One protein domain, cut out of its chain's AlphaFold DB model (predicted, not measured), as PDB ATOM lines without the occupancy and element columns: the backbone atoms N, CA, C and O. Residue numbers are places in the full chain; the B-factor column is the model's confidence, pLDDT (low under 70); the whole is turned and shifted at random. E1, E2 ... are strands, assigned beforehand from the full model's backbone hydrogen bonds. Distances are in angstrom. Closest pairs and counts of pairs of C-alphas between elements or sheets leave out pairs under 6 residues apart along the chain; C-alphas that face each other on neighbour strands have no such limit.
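AT A GLANCE: This is residues 224 to 405 of the 405 residues of the protein "Hemopexin" of Streptomyces sp. CEV 2-1 (UniProt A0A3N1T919). A long, twisted sheet of three strands, E5, E10 and E11, makes one layer of a sandwich, and two smaller sheets placed end to end, E1 E4 E8 E7 and E2 E3 E9, make the other. A long stretch without a named element, residues 289 to 343, is tied to E5 and E6 by short pairings, and residues 303 to 308 stick out as the tip of a loop. The printed part has 182 residues with no named helix and eleven named strands, E1 to E11 in order; the class is all strand, though under half of the residues, 75, are in named strands. The three sheets are antiparallel. The whole is compact, with a radius of gyration of the C-alphas of 17.2 A and spans of 57 by 39 by 33 A.

HOW THE PARTS SIT: E1, residues 224 to 227, is antiparallel to E4, residues 249 to 255, with N 227 and O 252 2.8 A apart. E2, residues 236 to 238, forms a hairpin with E3, residues 243 to 246, where N 236 and O 246 are 2.8 A apart. E3 runs on into E4 at 22 degrees. E5, residues 266 to 278, is antiparallel to E10, residues 373 to 385, with N 269 and O 382 2.8 A apart. E6, residues 286 to 288, pairs with no named strand. E7, residues 344 to 347, forms a hairpin with E8, residues 356 to 361, with N 345 and O 358 2.9 A apart; E8 is also the neighbour of E4, with N 251 and O 359 2.9 A apart. E8 runs on into E9, residues 364 to 367, at 13 degrees, and E9 is the neighbour of E3, with N 245 and O 365 2.9 A apart. E10 forms a hairpin with E11, residues 391 to 404, where N 375 and O 402 are 2.9 A apart. The domain is a stack of sheets, sheets face to face in turn: the sheet E5 E10 E11 faces E1 E4 E8 E7 at 10.1 A centre to centre and E2 E3 E9 at 9.8 A.

IN THESE COORDINATES: E1 begins at C-alpha 224, (172.386, 181.290, 118.670). E4 is 20.5 A long, E8 16.4 A, E5 38.4 A, E10 38.0 A and E11 38.8 A. E11 bends by 61 degrees at residue 394 and ends at C-alpha 404, (203.591, 163.843, 131.508).

THE WHOLE: The C-alphas farthest apart, those of His 259 and Gly 370, are 57.8 A apart. The printed part has no cut, and the link from E6 to E7, 55 residues, is long. The pLDDT is under 70 at residues 239 to 242, 289 to 293 and 315 to 340.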
ATOM      1  N   THR A 224     171.838 180.219 119.518       95.94
ATOM      2  CA  THR A 224     172.386 181.290 118.670       95.94
ATOM      3  C   THR A 224     173.887 181.142 118.458       95.94
ATOM      4  O   THR A 224     174.393 181.483 117.392       95.94
ATOM      5  N   SER A 225     174.610 180.595 119.438       96.31
ATOM      6  CA  SER A 225     176.007 180.194 119.268       96.31
ATOM      7  C   SER A 225     176.373 179.040 120.192       96.31
ATOM      8  O   SER A 225     175.821 178.902 121.284       96.31
ATOM      9  N   PHE A 226     177.316 178.214 119.748       95.75
ATOM     10  CA  PHE A 226     177.929 177.177 120.561       95.75
ATOM     11  C   PHE A 226     179.421 177.106 120.239       95.75
ATOM     12  O   PHE A 226     179.806 176.836 119.102       95.75
ATOM     13  N   THR A 227     180.249 177.373 121.244       95.19
ATOM     14  CA  THR A 227     181.706 177.326 121.165       95.19
ATOM     15  C   THR A 227     182.194 176.188 122.041       95.19
ATOM     16  O   THR A 227     182.149 176.268 123.272       95.19
ATOM     17  N   ALA A 228     182.676 175.138 121.387       91.69
ATOM     18  CA  ALA A 228     183.368 174.037 122.032       91.69
ATOM     19  C   ALA A 228     184.895 174.200 121.904       91.69
ATOM     20  O   ALA A 228     185.363 174.858 120.967       91.69
ATOM     21  N   PRO A 229     185.677 173.601 122.816       92.19
ATOM     22  CA  PRO A 229     187.128 173.555 122.705       92.19
ATOM     23  C   PRO A 229     187.596 172.815 121.444       92.19
ATOM     24  O   PRO A 229     186.899 171.954 120.910       92.19
ATOM     25  N   ALA A 230     188.820 173.113 121.008       92.81
ATOM     26  CA  ALA A 230     189.562 172.232 120.109       92.81
ATOM     27  C   ALA A 230     190.156 171.045 120.891       92.81
ATOM     28  O   ALA A 230     190.255 171.093 122.116       92.81
ATOM     29  N   SER A 231     190.607 170.004 120.189       95.94
ATOM     30  CA  SER A 231     191.362 168.920 120.827       95.94
ATOM     31  C   SER A 231     192.741 169.391 121.300       95.94
ATOM     32  O   SER A 231     193.407 170.198 120.648       95.94
ATOM     33  N   PHE A 232     193.189 168.850 122.430       95.00
ATOM     34  CA  PHE A 232     194.451 169.167 123.083       95.00
ATOM     35  C   PHE A 232     195.372 167.946 123.079       95.00
ATOM     36  O   PHE A 232     194.949 166.857 123.451       95.00
ATOM     37  N   THR A 233     196.642 168.147 122.727       92.69
ATOM     38  CA  THR A 233     197.683 167.097 122.706       92.69
ATOM     39  C   THR A 233     198.763 167.300 123.777       92.69
ATOM     40  O   THR A 233     199.861 166.759 123.682       92.69
ATOM     41  N   ALA A 234     198.494 168.149 124.769       87.62
ATOM     42  CA  ALA A 234     199.418 168.463 125.854       87.62
ATOM     43  C   ALA A 234     198.639 168.779 127.137       87.62
ATOM     44  O   ALA A 234     197.460 169.140 127.063       87.62
ATOM     45  N   CYS A 235     199.309 168.763 128.288       85.00
ATOM     46  CA  CYS A 235     198.796 169.237 129.578       85.00
ATOM     47  C   CYS A 235     199.831 170.144 130.255       85.00
ATOM     48  O   CYS A 235     201.021 170.062 129.958       85.00
ATOM     49  N   ALA A 236     199.378 171.032 131.137       84.31
ATOM     50  CA  ALA A 236     200.263 171.715 132.071       84.31
ATOM     51  C   ALA A 236     200.698 170.738 133.173       84.31
ATOM     52  O   ALA A 236     199.946 169.830 133.536       84.31
ATOM     53  N   THR A 237     201.912 170.943 133.685       78.50
ATOM     54  CA  THR A 237     202.575 170.024 134.614       78.50
ATOM     55  C   THR A 237     203.066 170.761 135.853       78.50
ATOM     56  O   THR A 237     203.793 171.747 135.726       78.50
ATOM     57  N   THR A 238     202.739 170.274 137.048       72.06
ATOM     58  CA  THR A 238     203.460 170.635 138.283       72.06
ATOM     59  C   THR A 238     204.323 169.452 138.705       72.06
ATOM     60  O   THR A 238     203.865 168.320 138.626       72.06
ATOM     61  N   THR A 239     205.581 169.697 139.082       64.12
ATOM     62  CA  THR A 239     206.596 168.641 139.287       64.12
ATOM     63  C   THR A 239     207.063 168.490 140.741       64.12
ATOM     64  O   THR A 239     207.938 167.671 141.016       64.12
ATOM     65  N   ALA A 240     206.495 169.243 141.693       58.75
ATOM     66  CA  ALA A 240     206.812 169.098 143.116       58.75
ATOM     67  C   ALA A 240     205.643 169.520 144.030       58.75
ATOM     68  O   ALA A 240     204.999 170.535 143.752       58.75
ATOM     69  N   PRO A 241     205.386 168.807 145.147       63.31
ATOM     70  CA  PRO A 241     205.963 167.515 145.555       63.31
ATOM     71  C   PRO A 241     205.326 166.288 144.858       63.31
ATOM     72  O   PRO A 241     205.769 165.169 145.083       63.31
ATOM     73  N   ALA A 242     204.307 166.487 144.016       67.94
ATOM     74  CA  ALA A 242     203.629 165.461 143.217       67.94
ATOM     75  C   ALA A 242     203.636 165.864 141.734       67.94
ATOM     76  O   ALA A 242     203.689 167.063 141.441       67.94
ATOM     77  N   VAL A 243     203.556 164.890 140.819       73.06
ATOM     78  CA  VAL A 243     203.361 165.172 139.388       73.06
ATOM     79  C   VAL A 243     201.870 165.371 139.147       73.06
ATOM     80  O   VAL A 243     201.064 164.517 139.507       73.06
ATOM     81  N   THR A 244     201.468 166.510 138.583       79.81
ATOM     82  CA  THR A 244     200.072 166.732 138.167       79.81
ATOM     83  C   THR A 244     200.014 167.004 136.680       79.81
ATOM     84  O   THR A 244     200.611 167.975 136.228       79.81
ATOM     85  N   ALA A 245     199.256 166.203 135.939       84.38
ATOM     86  CA  ALA A 245     198.857 166.517 134.576       84.38
ATOM     87  C   ALA A 245     197.501 167.219 134.629       84.38
ATOM     88  O   ALA A 245     196.547 166.674 135.179       84.38
ATOM     89  N   VAL A 246     197.401 168.431 134.086       86.31
ATOM     90  CA  VAL A 246     196.147 169.191 134.076       86.31
ATOM     91  C   VAL A 246     195.945 169.920 132.758       86.31
ATOM     92  O   VAL A 246     196.860 170.532 132.206       86.31
ATOM     93  N   ARG A 247     194.717 169.902 132.255       89.44
ATOM     94  CA  ARG A 247     194.280 170.769 131.165       89.44
ATOM     95  C   ARG A 247     193.033 171.494 131.632       89.44
ATOM     96  O   ARG A 247     192.218 170.895 132.303       89.44
ATOM     97  N   THR A 248     192.893 172.765 131.283       88.44
ATOM     98  CA  THR A 248     191.662 173.532 131.499       88.44
ATOM     99  C   THR A 248     191.153 174.014 130.155       88.44
ATOM    100  O   THR A 248     191.953 174.427 129.312       88.44
ATOM    101  N   PHE A 249     189.839 173.994 129.974       90.56
ATOM    102  CA  PHE A 249     189.172 174.565 128.815       90.56
ATOM    103  C   PHE A 249     187.833 175.195 129.209       90.56
ATOM    104  O   PHE A 249     187.313 174.958 130.297       90.56
ATOM    105  N   GLU A 250     187.298 176.025 128.317       91.44
ATOM    106  CA  GLU A 250     185.997 176.672 128.480       91.44
ATOM    107  C   GLU A 250     185.050 176.257 127.358       91.44
ATOM    108  O   GLU A 250     185.463 176.054 126.215       91.44
ATOM    109  N   MET A 251     183.765 176.195 127.684       93.06
ATOM    110  CA  MET A 251     182.673 175.933 126.757       93.06
ATOM    111  C   MET A 251     181.673 177.067 126.891       93.06
ATOM    112  O   MET A 251     181.384 177.517 127.999       93.06
ATOM    113  N   ARG A 252     181.128 177.541 125.773       95.00
ATOM    114  CA  ARG A 252     180.120 178.604 125.801       95.00
ATOM    115  C   ARG A 252     178.960 178.258 124.897       95.00
ATOM    116  O   ARG A 252     179.170 177.808 123.776       95.00
ATOM    117  N   ALA A 253     177.745 178.498 125.365       95.75
ATOM    118  CA  ALA A 253     176.550 178.431 124.538       95.75
ATOM    119  C   ALA A 253     175.703 179.676 124.779       95.75
ATOM    120  O   ALA A 253     175.619 180.158 125.905       95.75
ATOM    121  N   ALA A 254     175.078 180.189 123.728       96.31
ATOM    122  CA  ALA A 254     174.103 181.260 123.832       96.31
ATOM    123  C   ALA A 254     172.768 180.795 123.256       96.31
ATOM    124  O   ALA A 254     172.715 180.135 122.213       96.31
ATOM    125  N   MET A 255     171.697 181.163 123.943       94.81
ATOM    126  CA  MET A 255     170.319 180.847 123.609       94.81
ATOM    127  C   MET A 255     169.556 182.128 123.271       94.81
ATOM    128  O   MET A 255     169.923 183.231 123.683       94.81
ATOM    129  N   ARG A 256     168.482 181.990 122.496       93.25
ATOM    130  CA  ARG A 256     167.597 183.098 122.133       93.25
ATOM    131  C   ARG A 256     166.469 183.262 123.153       93.25
ATOM    132  O   ARG A 256     165.759 182.299 123.424       93.25
ATOM    133  N   GLN A 257     166.247 184.497 123.610       92.25
ATOM    134  CA  GLN A 257     165.040 184.908 124.338       92.25
ATOM    135  C   GLN A 257     164.130 185.722 123.414       92.25
ATOM    136  O   GLN A 257     164.257 186.941 123.313       92.25
ATOM    137  N   ALA A 258     163.242 185.045 122.697       89.81
ATOM    138  CA  ALA A 258     162.240 185.680 121.849       89.81
ATOM    139  C   ALA A 258     161.124 184.676 121.591       89.81
ATOM    140  O   ALA A 258     161.401 183.630 121.009       89.81
ATOM    141  N   HIS A 259     159.891 184.992 122.002       86.88
ATOM    142  CA  HIS A 259     158.756 184.067 121.912       86.88
ATOM    143  C   HIS A 259     158.697 183.350 120.549       86.88
ATOM    144  O   HIS A 259     158.788 184.013 119.512       86.88
ATOM    145  N   PRO A 260     158.516 182.018 120.524       87.56
ATOM    146  CA  PRO A 260     158.382 181.095 121.668       87.56
ATOM    147  C   PRO A 260     159.721 180.536 122.190       87.56
ATOM    148  O   PRO A 260     159.731 179.653 123.045       87.56
ATOM    149  N   SER A 261     160.852 181.008 121.663       92.06
ATOM    150  CA  SER A 261     162.186 180.599 122.100       92.06
ATOM    151  C   SER A 261     162.495 181.189 123.481       92.06
ATOM    152  O   SER A 261     162.506 182.413 123.658       92.06
ATOM    153  N   LEU A 262     162.739 180.312 124.455       93.44
ATOM    154  CA  LEU A 262     163.053 180.646 125.840       93.44
ATOM    155  C   LEU A 262     164.418 180.083 126.228       93.44
ATOM    156  O   LEU A 262     164.703 178.900 126.029       93.44
ATOM    157  N   CYS A 263     165.236 180.906 126.874       92.75
ATOM    158  CA  CYS A 263     166.541 180.487 127.373       92.75
ATOM    159  C   CYS A 263     166.439 179.400 128.448       92.75
ATOM    160  O   CYS A 263     167.247 178.477 128.456       92.75
ATOM    161  N   ALA A 264     165.403 179.457 129.290       92.31
ATOM    162  CA  ALA A 264     165.141 178.480 130.346       92.31
ATOM    163  C   ALA A 264     165.018 177.029 129.835       92.31
ATOM    164  O   ALA A 264     165.391 176.095 130.546       92.31
ATOM    165  N   CYS A 265     164.558 176.845 128.593       93.62
ATOM    166  CA  CYS A 265     164.459 175.532 127.958       93.62
ATOM    167  C   CYS A 265     165.823 174.962 127.537       93.62
ATOM    168  O   CYS A 265     165.944 173.755 127.330       93.62
ATOM    169  N   GLY A 266     166.848 175.805 127.379       92.50
ATOM    170  CA  GLY A 266     168.157 175.402 126.876       92.50
ATOM    171  C   GLY A 266     169.065 174.892 127.985       92.50
ATOM    172  O   GLY A 266     169.414 175.630 128.906       92.50
ATOM    173  N   GLU A 267     169.526 173.651 127.862       90.75
ATOM    174  CA  GLU A 267     170.473 173.057 128.803       90.75
ATOM    175  C   GLU A 267     171.757 172.610 128.098       90.75
ATOM    176  O   GLU A 267     171.707 171.924 127.083       90.75
ATOM    177  N   TYR A 268     172.917 173.007 128.617       92.00
ATOM    178  CA  TYR A 268     174.183 172.396 128.248       92.00
ATOM    179  C   TYR A 268     174.335 171.092 129.027       92.00
ATOM    180  O   TYR A 268     173.955 171.034 130.186       92.00
ATOM    181  N   ARG A 269     174.877 170.058 128.389       90.00
ATOM    182  CA  ARG A 269     175.224 168.769 128.992       90.00
ATOM    183  C   ARG A 269     176.604 168.359 128.515       90.00
ATOM    184  O   ARG A 269     176.962 168.615 127.362       90.00
ATOM    185  N   GLN A 270     177.345 167.661 129.360       90.38
ATOM    186  CA  GLN A 270     178.669 167.163 129.024       90.38
ATOM    187  C   GLN A 270     178.771 165.676 129.293       90.38
ATOM    188  O   GLN A 270     178.180 165.161 130.235       90.38
ATOM    189  N   TYR A 271     179.513 164.991 128.433       92.06
ATOM    190  CA  TYR A 271     179.738 163.563 128.534       92.06
ATOM    191  C   TYR A 271     181.209 163.248 128.305       92.06
ATOM    192  O   TYR A 271     181.875 163.918 127.514       92.06
ATOM    193  N   VAL A 272     181.689 162.192 128.951       92.94
ATOM    194  CA  VAL A 272     183.078 161.735 128.925       92.94
ATOM    195  C   VAL A 272     183.212 160.254 128.622       92.94
ATOM    196  O   VAL A 272     182.378 159.436 129.016       92.94
ATOM    197  N   ARG A 273     184.313 159.905 127.962       94.81
ATOM    198  CA  ARG A 273     184.847 158.541 127.856       94.81
ATOM    199  C   ARG A 273     186.362 158.600 127.701       94.81
ATOM    200  O   ARG A 273     186.905 159.634 127.332       94.81
ATOM    201  N   GLY A 274     187.032 157.480 127.890       94.19
ATOM    202  CA  GLY A 274     188.461 157.343 127.656       94.19
ATOM    203  C   GLY A 274     189.173 156.754 128.856       94.19
ATOM    204  O   GLY A 274     188.576 156.047 129.672       94.19
ATOM    205  N   ASP A 275     190.468 157.021 128.913       91.19
ATOM    206  CA  ASP A 275     191.390 156.271 129.741       91.19
ATOM    207  C   ASP A 275     192.422 157.168 130.418       91.19
ATOM    208  O   ASP A 275     192.815 158.237 129.948       91.19
ATOM    209  N   PHE A 276     192.865 156.670 131.559       88.31
ATOM    210  CA  PHE A 276     193.801 157.291 132.468       88.31
ATOM    211  C   PHE A 276     194.864 156.249 132.795       88.31
ATOM    212  O   PHE A 276     194.508 155.112 133.099       88.31
ATOM    213  N   PHE A 277     196.141 156.616 132.738       88.62
ATOM    214  CA  PHE A 277     197.244 155.701 133.012       88.62
ATOM    215  C   PHE A 277     198.283 156.336 133.932       88.62
ATOM    216  O   PHE A 277     198.612 157.514 133.777       88.62
ATOM    217  N   VAL A 278     198.834 155.525 134.834       87.31
ATOM    218  CA  VAL A 278     200.006 155.845 135.657       87.31
ATOM    219  C   VAL A 278     201.018 154.722 135.470       87.31
ATOM    220  O   VAL A 278     200.671 153.559 135.645       87.31
ATOM    221  N   ASP A 279     202.237 155.051 135.046       89.12
ATOM    222  CA  ASP A 279     203.313 154.088 134.754       89.12
ATOM    223  C   ASP A 279     202.882 152.950 133.804       89.12
ATOM    224  O   ASP A 279     203.331 151.809 133.891       89.12
ATOM    225  N   GLY A 280     201.979 153.270 132.870       88.31
ATOM    226  CA  GLY A 280     201.405 152.324 131.908       88.31
ATOM    227  C   GLY A 280     200.248 151.474 132.448       88.31
ATOM    228  O   GLY A 280     199.588 150.796 131.660       88.31
ATOM    229  N   GLU A 281     199.944 151.536 133.746       89.00
ATOM    230  CA  GLU A 281     198.785 150.872 134.341       89.00
ATOM    231  C   GLU A 281     197.528 151.733 134.198       89.00
ATOM    232  O   GLU A 281     197.517 152.919 134.530       89.00
ATOM    233  N   ARG A 282     196.444 151.130 133.700       87.81
ATOM    234  CA  ARG A 282     195.153 151.799 133.522       87.81
ATOM    235  C   ARG A 282     194.466 152.024 134.868       87.81
ATOM    236  O   ARG A 282     194.195 151.075 135.599       87.81
ATOM    237  N   ILE A 283     194.074 153.262 135.135       85.06
ATOM    238  CA  ILE A 283     193.330 153.657 136.329       85.06
ATOM    239  C   ILE A 283     191.825 153.617 136.049       85.06
ATOM    240  O   ILE A 283     191.328 154.233 135.104       85.06
ATOM    241  N   ASN A 284     191.075 152.927 136.912       83.88
ATOM    242  CA  ASN A 284     189.613 152.948 136.887       83.88
ATOM    243  C   ASN A 284     189.097 154.258 137.491       83.88
ATOM    244  O   ASN A 284     188.922 154.374 138.703       83.88
ATOM    245  N   PHE A 285     188.840 155.242 136.635       80.44
ATOM    246  CA  PHE A 285     188.239 156.505 137.049       80.44
ATOM    247  C   PHE A 285     186.760 156.307 137.399       80.44
ATOM    248  O   PHE A 285     186.012 155.708 136.624       80.44
ATOM    249  N   ILE A 286     186.323 156.832 138.543       80.12
ATOM    250  CA  ILE A 286     184.934 156.749 139.005       80.12
ATOM    251  C   ILE A 286     184.259 158.117 138.879       80.12
ATOM    252  O   ILE A 286     184.722 159.082 139.475       80.12
ATOM    253  N   LEU A 287     183.147 158.172 138.153       79.44
ATOM    254  CA  LEU A 287     182.239 159.312 138.039       79.44
ATOM    255  C   LEU A 287     181.118 159.180 139.080       79.44
ATOM    256  O   LEU A 287     180.598 158.089 139.312       79.44
ATOM    257  N   GLN A 288     180.715 160.281 139.697       73.19
ATOM    258  CA  GLN A 288     179.616 160.364 140.651       73.19
ATOM    259  C   GLN A 288     178.778 161.614 140.365       73.19
ATOM    260  O   GLN A 288     179.228 162.743 140.549       73.19
ATOM    261  N   ASP A 289     177.517 161.422 139.998       67.19
ATOM    262  CA  ASP A 289     176.593 162.524 139.723       67.19
ATOM    263  C   ASP A 289     175.758 162.883 140.968       67.19
ATOM    264  O   ASP A 289     174.604 162.508 141.133       67.19
ATOM    265  N   GLY A 290     176.380 163.558 141.938       62.62
ATOM    266  CA  GLY A 290     175.701 163.984 143.169       62.62
ATOM    267  C   GLY A 290     175.784 162.987 144.331       62.62
ATOM    268  O   GLY A 290     176.586 162.057 144.340       62.62
ATOM    269  N   VAL A 291     175.049 163.252 145.415       60.69
ATOM    270  CA  VAL A 291     175.220 162.531 146.700       60.69
ATOM    271  C   VAL A 291     174.504 161.176 146.714       60.69
ATOM    272  O   VAL A 291     174.990 160.252 147.358       60.69
ATOM    273  N   ASN A 292     173.407 161.038 145.965       68.06
ATOM    274  CA  ASN A 292     172.528 159.861 146.003       68.06
ATOM    275  C   ASN A 292     172.546 159.026 144.714       68.06
ATOM    276  O   ASN A 292     171.769 158.082 144.593       68.06
ATOM    277  N   VAL A 293     173.413 159.360 143.755       69.94
ATOM    278  CA  VAL A 293     173.583 158.568 142.532       69.94
ATOM    279  C   VAL A 293     174.733 157.580 142.739       69.94
ATOM    280  O   VAL A 293     175.815 157.994 143.176       69.94
ATOM    281  N   PRO A 294     174.525 156.277 142.459       79.44
ATOM    282  CA  PRO A 294     175.588 155.286 142.522       79.44
ATOM    283  C   PRO A 294     176.779 155.694 141.643       79.44
ATOM    284  O   PRO A 294     176.575 156.018 140.470       79.44
ATOM    285  N   PRO A 295     178.016 155.668 142.167       80.12
ATOM    286  CA  PRO A 295     179.190 155.942 141.356       80.12
ATOM    287  C   PRO A 295     179.336 154.934 140.214       80.12
ATOM    288  O   PRO A 295     179.063 153.742 140.376       80.12
ATOM    289  N   VAL A 296     179.804 155.404 139.062       82.94
ATOM    290  CA  VAL A 296     179.990 154.595 137.857       82.94
ATOM    291  C   VAL A 296     181.409 154.720 137.322       82.94
ATOM    292  O   VAL A 296     182.030 155.769 137.400       82.94
ATOM    293  N   VAL A 297     181.936 153.645 136.743       85.62
ATOM    294  CA  VAL A 297     183.285 153.645 136.158       85.62
ATOM    295  C   VAL A 297     183.262 154.335 134.790       85.62
ATOM    296  O   VAL A 297     182.444 153.969 133.937       85.62
ATOM    297  N   LEU A 298     184.169 155.290 134.554       88.06
ATOM    298  CA  LEU A 298     184.434 155.859 133.230       88.06
ATOM    299  C   LEU A 298     184.751 154.730 132.244       88.06
ATOM    300  O   LEU A 298     185.515 153.810 132.541       88.06
ATOM    301  N   ARG A 299     184.146 154.781 131.061       92.88
ATOM    302  CA  ARG A 299     184.339 153.737 130.054       92.88
ATOM    303  C   ARG A 299     185.408 154.149 129.048       92.88
ATOM    304  O   ARG A 299     185.462 155.328 128.707       92.88
ATOM    305  N   PRO A 300     186.211 153.192 128.554       94.44
ATOM    306  CA  PRO A 300     187.216 153.460 127.530       94.44
ATOM    307  C   PRO A 300     186.550 153.862 126.213       94.44
ATOM    308  O   PRO A 300     185.338 153.690 126.039       94.44
ATOM    309  N   ARG A 301     187.339 154.324 125.237       94.75
ATOM    310  CA  ARG A 301     186.834 154.417 123.859       94.75
ATOM    311  C   ARG A 301     186.386 153.034 123.375       94.75
ATOM    312  O   ARG A 301     187.068 152.048 123.659       94.75
ATOM    313  N   PRO A 302     185.237 152.935 122.691       94.56
ATOM    314  CA  PRO A 302     184.773 151.656 122.187       94.56
ATOM    315  C   PRO A 302     185.660 151.169 121.039       94.56
ATOM    316  O   PRO A 302     186.261 151.964 120.312       94.56
ATOM    317  N   GLU A 303     185.694 149.853 120.844       92.81
ATOM    318  CA  GLU A 303     186.247 149.271 119.625       92.81
ATOM    319  C   GLU A 303     185.419 149.686 118.400       92.81
ATOM    320  O   GLU A 303     184.234 150.026 118.493       92.81
ATOM    321  N   SER A 304     186.043 149.644 117.223       92.06
ATOM    322  CA  SER A 304     185.347 149.940 115.971       92.06
ATOM    323  C   SER A 304     184.171 148.979 115.767       92.06
ATOM    324  O   SER A 304     184.335 147.764 115.851       92.06
ATOM    325  N   GLY A 305     182.982 149.522 115.497       91.94
ATOM    326  CA  GLY A 305     181.764 148.734 115.293       91.94
ATOM    327  C   GLY A 305     181.030 148.327 116.575       91.94
ATOM    328  O   GLY A 305     180.039 147.602 116.484       91.94
ATOM    329  N   ALA A 306     181.463 148.788 117.753       93.38
ATOM    330  CA  ALA A 306     180.690 148.598 118.975       93.38
ATOM    331  C   ALA A 306     179.296 149.243 118.862       93.38
ATOM    332  O   ALA A 306     179.131 150.311 118.273       93.38
ATOM    333  N   ALA A 307     178.299 148.603 119.475       92.94
ATOM    334  CA  ALA A 307     176.920 149.095 119.491       92.94
ATOM    335  C   ALA A 307     176.715 150.339 120.380       92.94
ATOM    336  O   ALA A 307     175.693 151.010 120.271       92.94
ATOM    337  N   ASP A 308     177.666 150.622 121.268       93.88
ATOM    338  CA  ASP A 308     177.611 151.680 122.273       93.88
ATOM    339  C   ASP A 308     178.852 152.571 122.143       93.88
ATOM    340  O   ASP A 308     179.967 152.075 121.964       93.88
ATOM    341  N   ASP A 309     178.659 153.886 122.227       95.00
ATOM    342  CA  ASP A 309     179.731 154.868 122.081       95.00
ATOM    343  C   ASP A 309     180.529 155.102 123.377       95.00
ATOM    344  O   ASP A 309     181.539 155.813 123.352       95.00
ATOM    345  N   ASN A 310     180.113 154.466 124.476       95.56
ATOM    346  CA  ASN A 310     180.724 154.491 125.803       95.56
ATOM    347  C   ASN A 310     180.733 155.856 126.512       95.56
ATOM    348  O   ASN A 310     181.285 155.939 127.611       95.56
ATOM    349  N   PHE A 311     180.132 156.910 125.952       93.75
ATOM    350  CA  PHE A 311     180.036 158.187 126.656       93.75
ATOM    351  C   PHE A 311     179.156 158.052 127.904       93.75
ATOM    352  O   PHE A 311     178.086 157.447 127.881       93.75
ATOM    353  N   ARG A 312     179.604 158.643 129.010       89.50
ATOM    354  CA  ARG A 312     178.822 158.788 130.243       89.50
ATOM    355  C   ARG A 312     178.648 160.253 130.562       89.50
ATOM    356  O   ARG A 312     179.537 161.033 130.246       89.50
ATOM    357  N   GLU A 313     177.523 160.612 131.172       86.56
ATOM    358  CA  GLU A 313     177.352 161.971 131.675       86.56
ATOM    359  C   GLU A 313     178.483 162.293 132.644       86.56
ATOM    360  O   GLU A 313     178.927 161.458 133.441       86.56
ATOM    361  N   ASP A 314     179.008 163.482 132.449       80.56
ATOM    362  CA  ASP A 314     180.095 164.016 133.221       80.56
ATOM    363  C   ASP A 314     179.647 164.268 134.666       80.56
ATOM    364  O   ASP A 314     178.484 164.563 134.931       80.56
ATOM    365  N   GLY A 315     180.537 164.061 135.630       69.62
ATOM    366  CA  GLY A 315     180.171 164.080 137.043       69.62
ATOM    367  C   GLY A 315     181.393 164.144 137.942       69.62
ATOM    368  O   GLY A 315     182.491 163.760 137.546       69.62
ATOM    369  N   ARG A 316     181.215 164.603 139.189       65.06
ATOM    370  CA  ARG A 316     182.340 164.717 140.130       65.06
ATOM    371  C   ARG A 316     182.967 163.340 140.373       65.06
ATOM    372  O   ARG A 316     182.245 162.353 140.447       65.06
ATOM    373  N   PRO A 317     184.274 163.236 140.599       60.00
ATOM    374  CA  PRO A 317     184.836 161.980 141.060       60.00
ATOM    375  C   PRO A 317     184.300 161.603 142.447       60.00
ATOM    376  O   PRO A 317     184.060 162.464 143.300       60.00
ATOM    377  N   ALA A 318     184.087 160.304 142.668       58.47
ATOM    378  CA  ALA A 318     183.625 159.798 143.958       58.47
ATOM    379  C   ALA A 318     184.691 160.030 145.040       58.47
ATOM    380  O   ALA A 318     185.848 159.660 144.868       58.47
ATOM    381  N   SER A 319     184.300 160.587 146.188       53.88
ATOM    382  CA  SER A 319     185.219 160.948 147.283       53.88
ATOM    383  C   SER A 319     185.756 159.757 148.098       53.88
ATOM    384  O   SER A 319     186.178 159.945 149.239       53.88
ATOM    385  N   GLN A 320     185.687 158.522 147.587       50.41
ATOM    386  CA  GLN A 320     186.106 157.328 148.327       50.41
ATOM    387  C   GLN A 320     187.509 156.860 147.927       50.41
ATOM    388  O   GLN A 320     187.778 156.579 146.763       50.41
ATOM    389  N   ASN A 321     188.366 156.753 148.951       47.59
ATOM    390  CA  ASN A 321     189.723 156.204 148.961       47.59
ATOM    391  C   ASN A 321     189.846 154.875 148.193       47.59
ATOM    392  O   ASN A 321     189.726 153.796 148.776       47.59
ATOM    393  N   LEU A 322     190.157 154.947 146.903       47.25
ATOM    394  CA  LEU A 322     190.795 153.857 146.172       47.25
ATOM    395  C   LEU A 322     192.310 154.100 146.213       47.25
ATOM    396  O   LEU A 322     192.750 155.245 146.216       47.25
ATOM    397  N   LEU A 323     193.085 153.018 146.314       41.62
ATOM    398  CA  LEU A 323     194.502 152.896 146.724       41.62
ATOM    399  C   LEU A 323     195.556 153.748 145.971       41.62
ATOM    400  O   LEU A 323     196.750 153.602 146.215       41.62
ATOM    401  N   THR A 324     195.137 154.675 145.119       43.97
ATOM    402  CA  THR A 324     195.954 155.682 144.438       43.97
ATOM    403  C   THR A 324     195.225 157.023 144.553       43.97
ATOM    404  O   THR A 324     194.253 157.263 143.834       43.97
ATOM    405  N   HIS A 325     195.638 157.888 145.484       41.56
ATOM    406  CA  HIS A 325     195.013 159.200 145.680       41.56
ATOM    407  C   HIS A 325     195.345 160.117 144.499       41.56
ATOM    408  O   HIS A 325     196.311 160.875 144.514       41.56
ATOM    409  N   VAL A 326     194.518 160.036 143.468       48.97
ATOM    410  CA  VAL A 326     194.500 160.976 142.363       48.97
ATOM    411  C   VAL A 326     193.305 161.891 142.607       48.97
ATOM    412  O   VAL A 326     192.163 161.471 142.442       48.97
ATOM    413  N   ASP A 327     193.544 163.126 143.054       46.81
ATOM    414  CA  ASP A 327     192.503 164.162 143.048       46.81
ATOM    415  C   ASP A 327     192.189 164.515 141.600       46.81
ATOM    416  O   ASP A 327     192.810 165.391 140.995       46.81
ATOM    417  N   LEU A 328     191.235 163.797 141.041       52.31
ATOM    418  CA  LEU A 328     190.684 164.078 139.738       52.31
ATOM    419  C   LEU A 328     189.653 165.198 139.940       52.31
ATOM    420  O   LEU A 328     188.896 165.163 140.900       52.31
ATOM    421  N   HIS A 329     189.639 166.239 139.119       50.16
ATOM    422  CA  HIS A 329     188.581 167.254 139.159       50.16
ATOM    423  C   HIS A 329     188.124 167.482 137.737       50.16
ATOM    424  O   HIS A 329     188.857 168.074 136.963       50.16
ATOM    425  N   TYR A 330     186.957 166.981 137.374       60.22
ATOM    426  CA  TYR A 330     186.381 167.242 136.069       60.22
ATOM    427  C   TYR A 330     184.875 167.028 136.165       60.22
ATOM    428  O   TYR A 330     184.476 165.992 136.699       60.22
ATOM    429  N   GLY A 331     184.080 168.018 135.764       52.75
ATOM    430  CA  GLY A 331     182.716 167.727 135.356       52.75
ATOM    431  C   GLY A 331     181.657 168.819 135.468       52.75
ATOM    432  O   GLY A 331     181.445 169.414 136.533       52.75
ATOM    433  N   HIS A 332     180.913 169.002 134.374       60.28
ATOM    434  CA  HIS A 332     179.576 169.611 134.364       60.28
ATOM    435  C   HIS A 332     178.520 168.626 134.913       60.28
ATOM    436  O   HIS A 332     178.731 167.421 134.867       60.28
ATOM    437  N   ARG A 333     177.386 169.114 135.445       63.00
ATOM    438  CA  ARG A 333     176.318 168.262 136.006       63.00
ATOM    439  C   ARG A 333     174.911 168.839 135.792       63.00
ATOM    440  O   ARG A 333     174.769 170.063 135.783       63.00
ATOM    441  N   PRO A 334     173.853 168.005 135.780       60.84
ATOM    442  CA  PRO A 334     172.492 168.480 135.993       60.84
ATOM    443  C   PRO A 334     172.394 169.159 137.361       60.84
ATOM    444  O   PRO A 334     172.466 168.516 138.412       60.84
ATOM    445  N   ARG A 335     172.246 170.485 137.376       60.22
ATOM    446  CA  ARG A 335     172.014 171.239 138.612       60.22
ATOM    447  C   ARG A 335     170.602 171.781 138.681       60.22
ATOM    448  O   ARG A 335     170.057 172.191 137.656       60.22
ATOM    449  N   PRO A 336     170.051 171.910 139.904       62.69
ATOM    450  CA  PRO A 336     168.865 172.716 140.111       62.69
ATOM    451  C   PRO A 336     169.082 174.106 139.516       62.69
ATOM    452  O   PRO A 336     170.144 174.717 139.694       62.69
ATOM    453  N   THR A 337     168.046 174.616 138.856       62.19
ATOM    454  CA  THR A 337     168.072 175.890 138.127       62.19
ATOM    455  C   THR A 337     168.534 177.077 138.982       62.19
ATOM    456  O   THR A 337     169.031 178.055 138.432       62.19
ATOM    457  N   ALA A 338     168.435 176.971 140.312       63.16
ATOM    458  CA  ALA A 338     168.736 178.001 141.302       63.16
ATOM    459  C   ALA A 338     170.123 177.903 141.983       63.16
ATOM    460  O   ALA A 338     170.322 178.534 143.017       63.16
ATOM    461  N   THR A 339     171.088 177.128 141.472       63.59
ATOM    462  CA  THR A 339     172.447 177.069 142.067       63.59
ATOM    463  C   THR A 339     173.493 177.810 141.233       63.59
ATOM    464  O   THR A 339     173.492 177.705 140.009       63.59
ATOM    465  N   VAL A 340     174.379 178.573 141.885       69.88
ATOM    466  CA  VAL A 340     175.502 179.260 141.225       69.88
ATOM    467  C   VAL A 340     176.728 178.357 141.249       69.88
ATOM    468  O   VAL A 340     177.153 177.914 142.317       69.88
ATOM    469  N   ASP A 341     177.339 178.150 140.089       74.88
ATOM    470  CA  ASP A 341     178.700 177.641 139.969       74.88
ATOM    471  C   ASP A 341     179.436 178.429 138.899       74.88
ATOM    472  O   ASP A 341     178.958 178.551 137.780       74.88
ATOM    473  N   LEU A 342     180.603 178.970 139.235       76.56
ATOM    474  CA  LEU A 342     181.391 179.763 138.294       76.56
ATOM    475  C   LEU A 342     181.979 178.922 137.152       76.56
ATOM    476  O   LEU A 342     182.366 179.486 136.132       76.56
ATOM    477  N   ASN A 343     182.038 177.600 137.315       79.62
ATOM    478  CA  ASN A 343     182.476 176.649 136.298       79.62
ATOM    479  C   ASN A 343     181.315 176.072 135.473       79.62
ATOM    480  O   ASN A 343     181.553 175.291 134.560       79.62
ATOM    481  N   ASP A 344     180.074 176.426 135.803       81.50
ATOM    482  CA  ASP A 344     178.850 175.860 135.233       81.50
ATOM    483  C   ASP A 344     177.729 176.904 135.385       81.50
ATOM    484  O   ASP A 344     176.806 176.776 136.194       81.50
ATOM    485  N   LEU A 345     177.908 178.035 134.688       85.19
ATOM    486  CA  LEU A 345     177.167 179.267 134.945       85.19
ATOM    487  C   LEU A 345     176.238 179.633 133.796       85.19
ATOM    488  O   LEU A 345     176.668 179.807 132.658       85.19
ATOM    489  N   TYR A 346     174.985 179.901 134.142       89.12
ATOM    490  CA  TYR A 346     174.042 180.603 133.283       89.12
ATOM    491  C   TYR A 346     173.951 182.075 133.672       89.12
ATOM    492  O   TYR A 346     173.822 182.401 134.854       89.12
ATOM    493  N   GLN A 347     174.002 182.965 132.682       89.69
ATOM    494  CA  GLN A 347     173.937 184.411 132.880       89.69
ATOM    495  C   GLN A 347     172.779 185.055 132.098       89.69
ATOM    496  O   GLN A 347     172.621 184.769 130.907       89.69
ATOM    497  N   PRO A 348     171.997 185.951 132.735       89.50
ATOM    498  CA  PRO A 348     171.992 186.220 134.177       89.50
ATOM    499  C   PRO A 348     171.532 184.993 134.979       89.50
ATOM    500  O   PRO A 348     170.654 184.255 134.545       89.50
ATOM    501  N   PHE A 349     172.133 184.784 136.148       81.50
ATOM    502  CA  PHE A 349     171.716 183.729 137.071       81.50
ATOM    503  C   PHE A 349     170.313 184.045 137.625       81.50
ATOM    504  O   PHE A 349     170.068 185.220 137.921       81.50
ATOM    505  N   PRO A 350     169.422 183.053 137.849       83.38
ATOM    506  CA  PRO A 350     169.544 181.590 137.663       83.38
ATOM    507  C   PRO A 350     169.482 181.072 136.216       83.38
ATOM    508  O   PRO A 350     169.171 181.823 135.301       83.38
ATOM    509  N   ARG A 351     169.700 179.760 135.994       82.75
ATOM    510  CA  ARG A 351     169.512 179.114 134.668       82.75
ATOM    511  C   ARG A 351     168.157 179.455 134.053       82.75
ATOM    512  O   ARG A 351     168.080 179.735 132.864       82.75
ATOM    513  N   ARG A 352     167.107 179.505 134.877       84.44
ATOM    514  CA  ARG A 352     165.745 179.845 134.440       84.44
ATOM    515  C   ARG A 352     165.637 181.244 133.805       84.44
ATOM    516  O   ARG A 352     164.691 181.507 133.081       84.44
ATOM    517  N   THR A 353     166.596 182.137 134.038       85.06
ATOM    518  CA  THR A 353     166.649 183.475 133.419       85.06
ATOM    519  C   THR A 353     167.859 183.677 132.510       85.06
ATOM    520  O   THR A 353     167.972 184.717 131.863       85.06
ATOM    521  N   GLY A 354     168.790 182.722 132.483       90.00
ATOM    522  CA  GLY A 354     170.092 182.887 131.857       90.00
ATOM    523  C   GLY A 354     170.120 182.433 130.406       90.00
ATOM    524  O   GLY A 354     169.814 181.287 130.106       90.00
ATOM    525  N   CYS A 355     170.548 183.322 129.513       94.38
ATOM    526  CA  CYS A 355     170.644 183.070 128.073       94.38
ATOM    527  C   CYS A 355     172.043 182.708 127.592       94.38
ATOM    528  O   CYS A 355     172.204 182.323 126.437       94.38
ATOM    529  N   THR A 356     173.048 182.828 128.452       94.94
ATOM    530  CA  THR A 356     174.420 182.452 128.122       94.94
ATOM    531  C   THR A 356     174.915 181.447 129.136       94.94
ATOM    532  O   THR A 356     175.000 181.759 130.321       94.94
ATOM    533  N   TYR A 357     175.275 180.267 128.659       93.00
ATOM    534  CA  TYR A 357     176.020 179.278 129.411       93.00
ATOM    535  C   TYR A 357     177.525 179.511 129.244       93.00
ATOM    536  O   TYR A 357     178.016 179.663 128.122       93.00
ATOM    537  N   THR A 358     178.258 179.502 130.355       91.19
ATOM    538  CA  THR A 358     179.719 179.396 130.394       91.19
ATOM    539  C   THR A 358     180.101 178.251 131.317       91.19
ATOM    540  O   THR A 358     179.862 178.305 132.521       91.19
ATOM    541  N   GLY A 359     180.710 177.230 130.729       88.50
ATOM    542  CA  GLY A 359     181.322 176.124 131.438       88.50
ATOM    543  C   GLY A 359     182.835 176.271 131.453       88.50
ATOM    544  O   GLY A 359     183.428 176.716 130.468       88.50
ATOM    545  N   ARG A 360     183.468 175.872 132.549       87.00
ATOM    546  CA  ARG A 360     184.918 175.736 132.648       87.00
ATOM    547  C   ARG A 360     185.217 174.397 133.272       87.00
ATOM    548  O   ARG A 360     184.784 174.132 134.385       87.00
ATOM    549  N   ASP A 361     186.026 173.606 132.591       85.56
ATOM    550  CA  ASP A 361     186.357 172.287 133.090       85.56
ATOM    551  C   ASP A 361     187.851 171.993 133.012       85.56
ATOM    552  O   ASP A 361     188.583 172.623 132.242       85.56
ATOM    553  N   THR A 362     188.336 171.138 133.914       85.06
ATOM    554  CA  THR A 362     189.767 171.020 134.228       85.06
ATOM    555  C   THR A 362     190.239 169.574 134.416       85.06
ATOM    556  O   THR A 362     190.709 169.239 135.506       85.06
ATOM    557  N   PRO A 363     190.179 168.699 133.387       84.94
ATOM    558  CA  PRO A 363     190.587 167.310 133.563       84.94
ATOM    559  C   PRO A 363     192.023 167.244 134.072       84.94
ATOM    560  O   PRO A 363     192.940 167.868 133.523       84.94
ATOM    561  N   SER A 364     192.195 166.530 135.180       81.62
ATOM    562  CA  SER A 364     193.434 166.519 135.945       81.62
ATOM    563  C   SER A 364     193.688 165.165 136.578       81.62
ATOM    564  O   SER A 364     192.745 164.473 136.940       81.62
ATOM    565  N   MET A 365     194.967 164.820 136.730       80.12
ATOM    566  CA  MET A 365     195.468 163.638 137.424       80.12
ATOM    567  C   MET A 365     196.704 164.013 138.241       80.12
ATOM    568  O   MET A 365     197.613 164.647 137.714       80.12
ATOM    569  N   LYS A 366     196.746 163.597 139.510       79.06
ATOM    570  CA  LYS A 366     197.917 163.665 140.395       79.06
ATOM    571  C   LYS A 366     198.536 162.280 140.588       79.06
ATOM    572  O   LYS A 366     197.813 161.336 140.875       79.06
ATOM    573  N   SER A 367     199.852 162.164 140.524       75.75
ATOM    574  CA  SER A 367     200.594 160.942 140.848       75.75
ATOM    575  C   SER A 367     201.779 161.245 141.780       75.75
ATOM    576  O   SER A 367     202.152 162.414 141.967       75.75
ATOM    577  N   PRO A 368     202.382 160.216 142.407       76.69
ATOM    578  CA  PRO A 368     203.642 160.368 143.127       76.69
ATOM    579  C   PRO A 368     204.756 160.964 142.255       76.69
ATOM    580  O   PRO A 368     204.724 160.896 141.028       76.69
ATOM    581  N   GLN A 369     205.775 161.538 142.898       77.81
ATOM    582  CA  GLN A 369     206.937 162.082 142.197       77.81
ATOM    583  C   GLN A 369     207.633 161.004 141.345       77.81
ATOM    584  O   GLN A 369     207.988 159.947 141.863       77.81
ATOM    585  N   GLY A 370     207.876 161.308 140.066       78.19
ATOM    586  CA  GLY A 370     208.596 160.436 139.129       78.19
ATOM    587  C   GLY A 370     207.739 159.396 138.403       78.19
ATOM    588  O   GLY A 370     208.305 158.580 137.682       78.19
ATOM    589  N   ALA A 371     206.417 159.415 138.599       83.50
ATOM    590  CA  ALA A 371     205.490 158.564 137.861       83.50
ATOM    591  C   ALA A 371     205.079 159.211 136.530       83.50
ATOM    592  O   ALA A 371     204.730 160.394 136.495       83.50
ATOM    593  N   PHE A 372     205.024 158.407 135.471       86.62
ATOM    594  CA  PHE A 372     204.566 158.827 134.152       86.62
ATOM    595  C   PHE A 372     203.034 158.811 134.089       86.62
ATOM    596  O   PHE A 372     202.407 157.764 134.251       86.62
ATOM    597  N   ILE A 373     202.417 159.956 133.811       87.12
ATOM    598  CA  ILE A 373     200.971 160.088 133.621       87.12
ATOM    599  C   ILE A 373     200.638 160.108 132.130       87.12
ATOM    600  O   ILE A 373     201.211 160.890 131.372       87.12
ATOM    601  N   ARG A 374     199.609 159.356 131.730       89.69
ATOM    602  CA  ARG A 374     198.902 159.582 130.463       89.69
ATOM    603  C   ARG A 374     197.408 159.785 130.697       89.69
ATOM    604  O   ARG A 374     196.749 158.954 131.317       89.69
ATOM    605  N   MET A 375     196.864 160.870 130.155       90.25
ATOM    606  CA  MET A 375     195.420 161.108 130.062       90.25
ATOM    607  C   MET A 375     195.005 161.051 128.600       90.25
ATOM    608  O   MET A 375     195.680 161.633 127.752       90.25
ATOM    609  N   ASP A 376     193.920 160.350 128.297       93.19
ATOM    610  CA  ASP A 376     193.412 160.213 126.938       93.19
ATOM    611  C   ASP A 376     191.882 160.118 126.951       93.19
ATOM    612  O   ASP A 376     191.301 159.036 127.029       93.19
ATOM    613  N   ILE A 377     191.234 161.283 126.950       92.81
ATOM    614  CA  ILE A 377     189.810 161.439 127.269       92.81
ATOM    615  C   ILE A 377     189.111 162.172 126.133       92.81
ATOM    616  O   ILE A 377     189.567 163.233 125.705       92.81
ATOM    617  N   ASP A 378     187.981 161.638 125.684       95.31
ATOM    618  CA  ASP A 378     187.054 162.348 124.813       95.31
ATOM    619  C   ASP A 378     185.959 163.009 125.641       95.31
ATOM    620  O   ASP A 378     185.391 162.415 126.562       95.31
ATOM    621  N   PHE A 379     185.607 164.212 125.223       94.75
ATOM    622  CA  PHE A 379     184.503 164.994 125.734       94.75
ATOM    623  C   PHE A 379     183.473 165.183 124.638       94.75
ATOM    624  O   PHE A 379     183.813 165.367 123.468       94.75
ATOM    625  N   ARG A 380     182.209 165.205 125.035       95.50
ATOM    626  CA  ARG A 380     181.085 165.575 124.187       95.50
ATOM    627  C   ARG A 380     180.265 166.629 124.906       95.50
ATOM    628  O   ARG A 380     179.632 166.340 125.915       95.50
ATOM    629  N   GLY A 381     180.247 167.836 124.360       94.56
ATOM    630  CA  GLY A 381     179.351 168.903 124.792       94.56
ATOM    631  C   GLY A 381     178.084 168.898 123.945       94.56
ATOM    632  O   GLY A 381     178.168 168.839 122.718       94.56
ATOM    633  N   ARG A 382     176.923 168.974 124.590       94.56
ATOM    634  CA  ARG A 382     175.606 169.081 123.954       94.56
ATOM    635  C   ARG A 382     174.877 170.305 124.471       94.56
ATOM    636  O   ARG A 382     174.956 170.604 125.652       94.56
ATOM    637  N   VAL A 383     174.112 170.953 123.604       94.62
ATOM    638  CA  VAL A 383     173.022 171.837 124.022       94.62
ATOM    639  C   VAL A 383     171.717 171.148 123.653       94.62
ATOM    640  O   VAL A 383     171.549 170.749 122.499       94.62
ATOM    641  N   ILE A 384     170.822 170.979 124.621       93.62
ATOM    642  CA  ILE A 384     169.549 170.272 124.481       93.62
ATOM    643  C   ILE A 384     168.360 171.194 124.775       93.62
ATOM    644  O   ILE A 384     168.486 172.174 125.510       93.62
ATOM    645  N   ASP A 385     167.204 170.856 124.208       94.44
ATOM    646  CA  ASP A 385     165.913 171.467 124.522       94.44
ATOM    647  C   ASP A 385     165.160 170.629 125.559       94.44
ATOM    648  O   ASP A 385     164.528 169.621 125.235       94.44
ATOM    649  N   THR A 386     165.231 171.050 126.816       92.44
ATOM    650  CA  THR A 386     164.556 170.370 127.933       92.44
ATOM    651  C   THR A 386     163.039 170.471 127.861       92.44
ATOM    652  O   THR A 386     162.362 169.529 128.255       92.44
ATOM    653  N   CYS A 387     162.504 171.525 127.242       93.31
ATOM    654  CA  CYS A 387     161.063 171.694 127.067       93.31
ATOM    655  C   CYS A 387     160.466 170.757 126.007       93.31
ATOM    656  O   CYS A 387     159.248 170.639 125.902       93.31
ATOM    657  N   ASN A 388     161.307 170.089 125.211       91.62
ATOM    658  CA  ASN A 388     160.889 169.207 124.122       91.62
ATOM    659  C   ASN A 388     161.618 167.855 124.186       91.62
ATOM    660  O   ASN A 388     162.167 167.380 123.190       91.62
ATOM    661  N   GLY A 389     161.637 167.232 125.369       88.31
ATOM    662  CA  GLY A 389     162.127 165.860 125.553       88.31
ATOM    663  C   GLY A 389     163.647 165.700 125.446       88.31
ATOM    664  O   GLY A 389     164.129 164.617 125.124       88.31
ATOM    665  N   GLY A 390     164.414 166.772 125.670       90.75
ATOM    666  CA  GLY A 390     165.878 166.741 125.624       90.75
ATOM    667  C   GLY A 390     166.453 166.665 124.208       90.75
ATOM    668  O   GLY A 390     167.565 166.166 124.023       90.75
ATOM    669  N   ALA A 391     165.717 167.146 123.199       92.38
ATOM    670  CA  ALA A 391     166.168 167.140 121.811       92.38
ATOM    671  C   ALA A 391     167.531 167.840 121.658       92.38
ATOM    672  O   ALA A 391     167.728 168.954 122.141       92.38
ATOM    673  N   ILE A 392     168.477 167.200 120.965       94.19
ATOM    674  CA  ILE A 392     169.824 167.748 120.760       94.19
ATOM    675  C   ILE A 392     169.762 168.884 119.733       94.19
ATOM    676  O   ILE A 392     169.375 168.677 118.584       94.19
ATOM    677  N   LEU A 393     170.183 170.082 120.140       94.12
ATOM    678  CA  LEU A 393     170.214 171.284 119.302       94.12
ATOM    679  C   LEU A 393     171.584 171.507 118.662       94.12
ATOM    680  O   LEU A 393     171.669 171.899 117.500       94.12
ATOM    681  N   GLN A 394     172.647 171.279 119.435       95.12
ATOM    682  CA  GLN A 394     174.043 171.372 119.011       95.12
ATOM    683  C   GLN A 394     174.870 170.315 119.745       95.12
ATOM    684  O   GLN A 394     174.587 170.001 120.904       95.12
ATOM    685  N   GLN A 395     175.899 169.783 119.088       95.69
ATOM    686  CA  GLN A 395     176.834 168.837 119.691       95.69
ATOM    687  C   GLN A 395     178.220 168.982 119.071       95.69
ATOM    688  O   GLN A 395     178.356 168.955 117.850       95.69
ATOM    689  N   ASN A 396     179.243 169.007 119.923       96.06
ATOM    690  CA  ASN A 396     180.642 168.955 119.519       96.06
ATOM    691  C   ASN A 396     181.395 167.967 120.410       96.06
ATOM    692  O   ASN A 396     181.090 167.829 121.596       96.06
ATOM    693  N   GLU A 397     182.404 167.323 119.836       96.12
ATOM    694  CA  GLU A 397     183.327 166.450 120.553       96.12
ATOM    695  C   GLU A 397     184.751 167.001 120.449       96.12
ATOM    696  O   GLU A 397     185.121 167.583 119.427       96.12
ATOM    697  N   TRP A 398     185.538 166.836 121.509       96.19
ATOM    698  CA  TRP A 398     186.962 167.168 121.539       96.19
ATOM    699  C   TRP A 398     187.703 166.184 122.436       96.19
ATOM    700  O   TRP A 398     187.103 165.510 123.269       96.19
ATOM    701  N   THR A 399     189.017 166.112 122.283       95.94
ATOM    702  CA  THR A 399     189.853 165.167 123.029       95.94
ATOM    703  C   THR A 399     190.894 165.918 123.847       95.94
ATOM    704  O   THR A 399     191.444 166.916 123.384       95.94
ATOM    705  N   VAL A 400     191.201 165.437 125.048       93.88
ATOM    706  CA  VAL A 400     192.427 165.783 125.772       93.88
ATOM    707  C   VAL A 400     193.300 164.541 125.818       93.88
ATOM    708  O   VAL A 400     192.996 163.588 126.533       93.88
ATOM    709  N   THR A 401     194.397 164.579 125.073       93.50
ATOM    710  CA  THR A 401     195.467 163.588 125.144       93.50
ATOM    711  C   THR A 401     196.709 164.270 125.692       93.50
ATOM    712  O   THR A 401     197.141 165.297 125.166       93.50
ATOM    713  N   CYS A 402     197.301 163.735 126.752       88.19
ATOM    714  CA  CYS A 402     198.583 164.224 127.232       88.19
ATOM    715  C   CYS A 402     199.393 163.155 127.944       88.19
ATOM    716  O   CYS A 402     198.846 162.253 128.571       88.19
ATOM    717  N   GLU A 403     200.706 163.311 127.841       88.50
ATOM    718  CA  GLU A 403     201.720 162.467 128.453       88.50
ATOM    719  C   GLU A 403     202.645 163.374 129.267       88.50
ATOM    720  O   GLU A 403     203.128 164.391 128.762       88.50
ATOM    721  N   VAL A 404     202.820 163.055 130.547       83.38
ATOM    722  CA  VAL A 404     203.591 163.843 131.508       83.38
ATOM    723  C   VAL A 404     204.581 162.912 132.210       83.38
ATOM    724  O   VAL A 404     204.127 161.982 132.875       83.38
ATOM    725  N   PRO A 405     205.897 163.127 132.042       74.50
ATOM    726  CA  PRO A 405     206.929 162.309 132.671       74.50
ATOM    727  C   PRO A 405     207.140 162.595 134.159       74.50
ATOM    728  O   PRO A 405     206.791 163.708 134.622       74.50
TER     729      PRO A 405